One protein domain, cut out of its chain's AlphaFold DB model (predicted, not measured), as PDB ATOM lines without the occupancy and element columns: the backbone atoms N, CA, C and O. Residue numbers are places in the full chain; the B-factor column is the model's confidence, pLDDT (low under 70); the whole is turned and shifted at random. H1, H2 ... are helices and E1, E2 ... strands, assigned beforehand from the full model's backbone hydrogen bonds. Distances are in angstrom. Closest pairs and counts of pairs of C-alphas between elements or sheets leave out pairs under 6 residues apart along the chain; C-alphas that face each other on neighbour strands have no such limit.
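What this domain is: This is residues 8 to 67 of the 68 residues of an uncharacterized protein of Onchocerca flexuosa (UniProt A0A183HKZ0). Helix H1 packs over one face of the hairpin E1 and E2; a second hairpin, E3 and E4, lies over its other face, and the hairpins spread like a V toward their tips. The printed part has 60 residues, mixed class, in the order H1, E1, E2, E3, E4, with two antiparallel two-stranded sheets. It is flat, 39 by 23 by 11 A, and only just compact, close to loose (radius of gyration of the C-alphas 12.5 A).

Where its parts are: Find C-alpha 8 at (157.531, 211.975, 255.200); H1 runs 20.4 A to residue 21. E1 spans residues 27 to 32, 17.3 A; E2, 38 to 43, 18.0 A; E3, 47 to 52, 16.0 A; E4, 61 to 66, 16.6 A, ending at (150.276, 208.931, 246.374).

How they stand to each other: Look at the closest C-alphas of H1 and E2, Thr 8 and Gly 39, 4.1 A. In H1, 9 of 10 O i to N i+4 pairs are within hydrogen-bond range. So are N 29 and O 41, 2.8 A, in hairpin E1 and E2, and N 50 and O 63, 2.9 A, in hairpin E3 and E4. H1 is apart from E3 and E4.

The domain as a whole: The farthest C-alphas, Lys 21 and Lys 58, are 40.4 A apart. The printed part has no cut or long link; no printed residue is under 70.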
ATOM      1  N   THR A   8     158.504 211.628 256.250       97.81
ATOM      2  CA  THR A   8     157.531 211.975 255.200       97.81
ATOM      3  C   THR A   8     157.575 213.461 254.863       97.81
ATOM      4  O   THR A   8     157.765 213.816 253.705       97.81
ATOM      5  N   ALA A   9     157.503 214.334 255.875       97.94
ATOM      6  CA  ALA A   9     157.554 215.778 255.655       97.94
ATOM      7  C   ALA A   9     158.889 216.211 255.029       97.94
ATOM      8  O   ALA A   9     158.926 217.102 254.185       97.94
ATOM      9  N   ALA A  10     160.000 215.584 255.425       98.31
ATOM     10  CA  ALA A  10     161.302 215.856 254.830       98.31
ATOM     11  C   ALA A  10     161.356 215.439 253.351       98.31
ATOM     12  O   ALA A  10     161.820 216.228 252.533       98.31
ATOM     13  N   ALA A  11     160.854 214.248 253.008       98.19
ATOM     14  CA  ALA A  11     160.790 213.778 251.624       98.19
ATOM     15  C   ALA A  11     159.919 214.702 250.757       98.19
ATOM     16  O   ALA A  11     160.339 215.105 249.675       98.19
ATOM     17  N   GLU A  12     158.749 215.101 251.257       98.19
ATOM     18  CA  GLU A  12     157.819 215.999 250.566       98.19
ATOM     19  C   GLU A  12     158.432 217.380 250.298       98.19
ATOM     20  O   GLU A  12     158.346 217.896 249.184       98.19
ATOM     21  N   ILE A  13     159.120 217.966 251.290       98.12
ATOM     22  CA  ILE A  13     159.850 219.233 251.124       98.12
ATOM     23  C   ILE A  13     160.898 219.111 250.015       98.12
ATOM     24  O   ILE A  13     161.021 220.015 249.187       98.12
ATOM     25  N   THR A  14     161.649 218.007 249.980       97.94
ATOM     26  CA  THR A  14     162.677 217.796 248.957       97.94
ATOM     27  C   THR A  14     162.063 217.620 247.570       97.94
ATOM     28  O   THR A  14     162.489 218.299 246.640       97.94
ATOM     29  N   VAL A  15     161.026 216.792 247.429       98.06
ATOM     30  CA  VAL A  15     160.303 216.592 246.161       98.06
ATOM     31  C   VAL A  15     159.731 217.917 245.643       98.06
ATOM     32  O   VAL A  15     159.972 218.268 244.491       98.06
ATOM     33  N   ARG A  16     159.097 218.726 246.505       97.94
ATOM     34  CA  ARG A  16     158.618 220.078 246.153       97.94
ATOM     35  C   ARG A  16     159.733 221.052 245.780       97.94
ATOM     36  O   ARG A  16     159.528 221.973 244.993       97.94
ATOM     37  N   ALA A  17     160.912 220.935 246.384       97.94
ATOM     38  CA  ALA A  17     162.050 221.766 246.004       97.94
ATOM     39  C   ALA A  17     162.555 221.410 244.599       97.94
ATOM     40  O   ALA A  17     162.882 222.312 243.831       97.94
ATOM     41  N   ILE A  18     162.561 220.119 244.255       98.00
ATOM     42  CA  ILE A  18     162.950 219.641 242.928       98.00
ATOM     43  C   ILE A  18     161.904 220.051 241.883       98.00
ATOM     44  O   ILE A  18     162.302 220.641 240.882       98.00
ATOM     45  N   SER A  19     160.597 219.850 242.118       97.38
ATOM     46  CA  SER A  19     159.558 220.221 241.132       97.38
ATOM     47  C   SER A  19     159.514 221.714 240.851       97.38
ATOM     48  O   SER A  19     159.303 222.112 239.711       97.38
ATOM     49  N   ARG A  20     159.799 222.562 241.846       97.81
ATOM     50  CA  ARG A  20     159.905 224.011 241.620       97.81
ATOM     51  C   ARG A  20     160.990 224.386 240.609       97.81
ATOM     52  O   ARG A  20     160.832 225.381 239.912       97.81
ATOM     53  N   LYS A  21     162.086 223.624 240.538       98.25
ATOM     54  CA  LYS A  21     163.177 223.863 239.579       98.25
ATOM     55  C   LYS A  21     162.995 223.081 238.276       98.25
ATOM     56  O   LYS A  21     163.357 223.578 237.216       98.25
ATOM     57  N   TYR A  22     162.444 221.875 238.362       97.94
ATOM     58  CA  TYR A  22     162.238 220.956 237.249       97.94
ATOM     59  C   TYR A  22     160.784 220.455 237.264       97.94
ATOM     60  O   TYR A  22     160.522 219.372 237.786       97.94
ATOM     61  N   PRO A  23     159.827 221.213 236.693       95.94
ATOM     62  CA  PRO A  23     158.396 220.914 236.816       95.94
ATOM     63  C   PRO A  23     157.963 219.561 236.252       95.94
ATOM     64  O   PRO A  23     156.945 219.037 236.670       95.94
ATOM     65  N   ASN A  24     158.742 218.975 235.340       95.81
ATOM     66  CA  ASN A  24     158.437 217.691 234.705       95.81
ATOM     67  C   ASN A  24     159.332 216.553 235.215       95.81
ATOM     68  O   ASN A  24     159.496 215.542 234.533       95.81
ATOM     69  N   PHE A  25     159.987 216.719 236.369       97.25
ATOM     70  CA  PHE A  25     160.835 215.652 236.887       97.25
ATOM     71  C   PHE A  25     159.991 214.438 237.288       97.25
ATOM     72  O   PHE A  25     158.915 214.567 237.870       97.25
ATOM     73  N   PHE A  26     160.518 213.253 237.011       97.69
ATOM     74  CA  PHE A  26     159.926 211.984 237.410       97.69
ATOM     75  C   PHE A  26     160.817 211.358 238.477       97.69
ATOM     76  O   PHE A  26     161.978 211.044 238.207       97.69
ATOM     77  N   GLY A  27     160.319 211.202 239.704       97.44
ATOM     78  CA  GLY A  27     161.149 210.647 240.767       97.44
ATOM     79  C   GLY A  27     160.480 210.544 242.127       97.44
ATOM     80  O   GLY A  27     159.425 211.122 242.381       97.44
ATOM     81  N   ALA A  28     161.132 209.801 243.017       98.19
ATOM     82  CA  ALA A  28     160.679 209.564 244.378       98.19
ATOM     83  C   ALA A  28     161.848 209.588 245.365       98.19
ATOM     84  O   ALA A  28     162.988 209.281 245.016       98.19
ATOM     85  N   ILE A  29     161.553 209.941 246.614       98.12
ATOM     86  CA  ILE A  29     162.503 209.976 247.723       98.12
ATOM     87  C   ILE A  29     161.939 209.145 248.865       98.12
ATOM     88  O   ILE A  29     160.811 209.372 249.297       98.12
ATOM     89  N   VAL A  30     162.751 208.223 249.383       98.00
ATOM     90  CA  VAL A  30     162.493 207.488 250.627       98.00
ATOM     91  C   VAL A  30     163.436 208.019 251.702       98.00
ATOM     92  O   VAL A  30     164.637 208.152 251.477       98.00
ATOM     93  N   ALA A  31     162.897 208.325 252.878       97.69
ATOM     94  CA  ALA A  31     163.638 208.841 254.017       97.69
ATOM     95  C   ALA A  31     163.434 207.949 255.245       97.69
ATOM     96  O   ALA A  31     162.332 207.461 255.495       97.69
ATOM     97  N   VAL A  32     164.492 207.787 256.041       96.75
ATOM     98  CA  VAL A  32     164.474 207.075 257.325       96.75
ATOM     99  C   VAL A  32     165.261 207.890 258.349       96.75
ATOM    100  O   VAL A  32     166.332 208.409 258.035       96.75
ATOM    101  N   ASN A  33     164.736 208.040 259.565       95.88
ATOM    102  CA  ASN A  33     165.441 208.724 260.650       95.88
ATOM    103  C   ASN A  33     166.169 207.734 261.580       95.88
ATOM    104  O   ASN A  33     165.985 206.522 261.504       95.88
ATOM    105  N   LYS A  34     166.973 208.260 262.514       94.69
ATOM    106  CA  LYS A  34     167.729 207.447 263.488       94.69
ATOM    107  C   LYS A  34     166.851 206.618 264.438       94.69
ATOM    108  O   LYS A  34     167.351 205.675 265.033       94.69
ATOM    109  N   MET A  35     165.570 206.961 264.579       93.62
ATOM    110  CA  MET A  35     164.602 206.204 265.381       93.62
ATOM    111  C   MET A  35     163.932 205.074 264.578       93.62
ATOM    112  O   MET A  35     163.069 204.382 265.101       93.62
ATOM    113  N   GLY A  36     164.280 204.903 263.297       93.00
ATOM    114  CA  GLY A  36     163.663 203.910 262.417       93.00
ATOM    115  C   GLY A  36     162.290 204.313 261.870       93.00
ATOM    116  O   GLY A  36     161.655 203.511 261.183       93.00
ATOM    117  N   HIS A  37     161.823 205.544 262.119       94.88
ATOM    118  CA  HIS A  37     160.667 206.076 261.398       94.88
ATOM    119  C   HIS A  37     161.053 206.290 259.940       94.88
ATOM    120  O   HIS A  37     162.152 206.764 259.642       94.88
ATOM    121  N   PHE A  38     160.124 206.002 259.040       95.94
ATOM    122  CA  PHE A  38     160.328 206.099 257.602       95.94
ATOM    123  C   PHE A  38     159.183 206.870 256.942       95.94
ATOM    124  O   PHE A  38     158.131 207.086 257.542       95.94
ATOM    125  N   GLY A  39     159.405 207.305 255.708       97.06
ATOM    126  CA  GLY A  39     158.429 208.023 254.898       97.06
ATOM    127  C   GLY A  39     158.931 208.186 253.472       97.06
ATOM    128  O   GLY A  39     160.121 208.015 253.211       97.06
ATOM    129  N   ALA A  40     158.031 208.499 252.547       98.31
ATOM    130  CA  ALA A  40     158.382 208.714 251.152       98.31
ATOM    131  C   ALA A  40     157.503 209.793 250.518       98.31
ATOM    132  O   ALA A  40     156.407 210.064 251.008       98.31
ATOM    133  N   ALA A  41     157.991 210.382 249.432       98.44
ATOM    134  CA  ALA A  41     157.244 211.284 248.562       98.44
ATOM    135  C   ALA A  41     157.709 211.094 247.115       98.44
ATOM    136  O   ALA A  41     158.837 210.654 246.877       98.44
ATOM    137  N   CYS A  42     156.860 211.429 246.152       98.56
ATOM    138  CA  CYS A  42     157.129 211.252 244.727       98.56
ATOM    139  C   CYS A  42     156.442 212.327 243.891       98.56
ATOM    140  O   CYS A  42     155.544 212.999 244.390       98.56
ATOM    141  N   HIS A  43     156.886 212.476 242.644       98.44
ATOM    142  CA  HIS A  43     156.358 213.407 241.650       98.44
ATOM    143  C   HIS A  43     156.482 212.801 240.243       98.44
ATOM    144  O   HIS A  43     157.420 212.047 239.962       98.44
ATOM    145  N   GLY A  44     155.538 213.142 239.362       97.25
ATOM    146  CA  GLY A  44     155.508 212.700 237.961       97.25
ATOM    147  C   GLY A  44     154.891 211.314 237.721       97.25
ATOM    148  O   GLY A  44     154.929 210.828 236.597       97.25
ATOM    149  N   MET A  45     154.320 210.673 238.743       96.62
ATOM    150  CA  MET A  45     153.611 209.386 238.656       96.62
ATOM    151  C   MET A  45     152.381 209.401 239.569       96.62
ATOM    152  O   MET A  45     152.313 210.247 240.449       96.62
ATOM    153  N   ASP A  46     151.436 208.469 239.416       97.12
ATOM    154  CA  ASP A  46     150.232 208.445 240.271       97.12
ATOM    155  C   ASP A  46     150.549 207.997 241.704       97.12
ATOM    156  O   ASP A  46     150.065 208.544 242.698       97.12
ATOM    157  N   SER A  47     151.380 206.961 241.815       97.69
ATOM    158  CA  SER A  47     151.794 206.405 243.095       97.69
ATOM    159  C   SER A  47     153.180 205.792 243.008       97.69
ATOM    160  O   SER A  47     153.589 205.260 241.976       97.69
ATOM    161  N   PHE A  48     153.886 205.829 244.131       98.00
ATOM    162  CA  PHE A  48     155.191 205.216 244.285       98.00
ATOM    163  C   PHE A  48     155.125 204.094 245.317       98.00
ATOM    164  O   PHE A  48     154.697 204.298 246.457       98.00
ATOM    165  N   LYS A  49     155.571 202.902 244.909       98.00
ATOM    166  CA  LYS A  49     155.664 201.724 245.771       98.00
ATOM    167  C   LYS A  49     157.112 201.468 246.162       98.00
ATOM    168  O   LYS A  49     157.996 201.487 245.311       98.00
ATOM    169  N   PHE A  50     157.345 201.172 247.435       96.69
ATOM    170  CA  PHE A  50     158.670 200.831 247.948       96.69
ATOM    171  C   PHE A  50     158.601 199.707 248.977       96.69
ATOM    172  O   PHE A  50     157.633 199.574 249.724       96.69
ATOM    173  N   CYS A  51     159.649 198.891 249.022       96.69
ATOM    174  CA  CYS A  51     159.781 197.822 250.002       96.69
ATOM    175  C   CYS A  51     160.390 198.358 251.297       96.69
ATOM    176  O   CYS A  51     161.305 199.179 251.274       96.69
ATOM    177  N   MET A  52     159.917 197.858 252.432       95.00
ATOM    178  CA  MET A  52     160.464 198.199 253.735       95.00
ATOM    179  C   MET A  52     160.443 196.981 254.651       95.00
ATOM    180  O   MET A  52     159.503 196.181 254.643       95.00
ATOM    181  N   GLN A  53     161.520 196.836 255.417       94.19
ATOM    182  CA  GLN A  53     161.673 195.788 256.408       94.19
ATOM    183  C   GLN A  53     162.325 196.356 257.661       94.19
ATOM    184  O   GLN A  53     163.303 197.097 257.583       94.19
ATOM    185  N   ASN A  54     161.775 196.003 258.819       90.56
ATOM    186  CA  ASN A  54     162.339 196.336 260.121       90.56
ATOM    187  C   ASN A  54     161.994 195.232 261.134       90.56
ATOM    188  O   ASN A  54     161.318 194.261 260.801       90.56
ATOM    189  N   GLN A  55     162.442 195.392 262.378       91.38
ATOM    190  CA  GLN A  55     162.224 194.409 263.447       91.38
ATOM    191  C   GLN A  55     160.735 194.184 263.788       91.38
ATOM    192  O   GLN A  55     160.380 193.127 264.299       91.38
ATOM    193  N   ASN A  56     159.850 195.133 263.456       89.44
ATOM    194  CA  ASN A  56     158.407 195.027 263.693       89.44
ATOM    195  C   ASN A  56     157.681 194.231 262.595       89.44
ATOM    196  O   ASN A  56     156.506 193.888 262.749       89.44
ATOM    197  N   PHE A  57     158.344 193.937 261.473       91.12
ATOM    198  CA  PHE A  57     157.751 193.215 260.353       91.12
ATOM    199  C   PHE A  57     158.392 191.836 260.179       91.12
ATOM    200  O   PHE A  57     159.578 191.686 259.904       91.12
ATOM    201  N   LYS A  58     157.564 190.787 260.276       92.00
ATOM    202  CA  LYS A  58     158.002 189.395 260.062       92.00
ATOM    203  C   LYS A  58     158.475 189.123 258.626       92.00
ATOM    204  O   LYS A  58     159.199 188.164 258.396       92.00
ATOM    205  N   LYS A  59     158.027 189.930 257.659       94.69
ATOM    206  CA  LYS A  59     158.346 189.839 256.227       94.69
ATOM    207  C   LYS A  59     158.408 191.246 255.638       94.69
ATOM    208  O   LYS A  59     157.742 192.142 256.157       94.69
ATOM    209  N   VAL A  60     159.125 191.394 254.523       96.44
ATOM    210  CA  VAL A  60     159.160 192.633 253.730       96.44
ATOM    211  C   VAL A  60     157.735 193.091 253.416       96.44
ATOM    212  O   VAL A  60     156.914 192.300 252.946       96.44
ATOM    213  N   LYS A  61     157.448 194.370 253.659       96.25
ATOM    214  CA  LYS A  61     156.182 195.005 253.289       96.25
ATOM    215  C   LYS A  61     156.378 195.944 252.111       96.25
ATOM    216  O   LYS A  61     157.348 196.696 252.073       96.25
ATOM    217  N   VAL A  62     155.426 195.923 251.184       96.88
ATOM    218  CA  VAL A  62     155.331 196.916 250.111       96.88
ATOM    219  C   VAL A  62     154.452 198.055 250.606       96.88
ATOM    220  O   VAL A  62     153.272 197.864 250.891       96.88
ATOM    221  N   MET A  63     155.047 199.231 250.733       96.44
ATOM    222  CA  MET A  63     154.375 200.475 251.074       96.44
ATOM    223  C   MET A  63     154.031 201.223 249.784       96.44
ATOM    224  O   MET A  63     154.754 201.106 248.797       96.44
ATOM    225  N   SER A  64     152.944 201.992 249.794       97.31
ATOM    226  CA  SER A  64     152.509 202.813 248.661       97.31
ATOM    227  C   SER A  64     152.227 204.230 249.140       97.31
ATOM    228  O   SER A  64     151.594 204.405 250.180       97.31
ATOM    229  N   VAL A  65     152.677 205.225 248.384       97.44
ATOM    230  CA  VAL A  65     152.361 206.641 248.609       97.44
ATOM    231  C   VAL A  65     151.797 207.250 247.333       97.44
ATOM    232  O   VAL A  65     152.263 206.930 246.240       97.44
ATOM    233  N   THR A  66     150.787 208.102 247.473       97.44
ATOM    234  CA  THR A  66     150.276 208.931 246.374       97.44
ATOM    235  C   THR A  66     151.241 210.085 246.145       97.44
ATOM    236  O   THR A  66     151.742 210.666 247.112       97.44
ATOM    237  N   CYS A  67     151.533 210.389 244.886       95.19
ATOM    238  CA  CYS A  67     152.458 211.468 244.563       95.19
ATOM    239  C   CYS A  67     151.806 212.844 244.658       95.19
ATOM    240  O   CYS A  67     150.582 212.977 244.626       95.19
TER     241      CYS A  67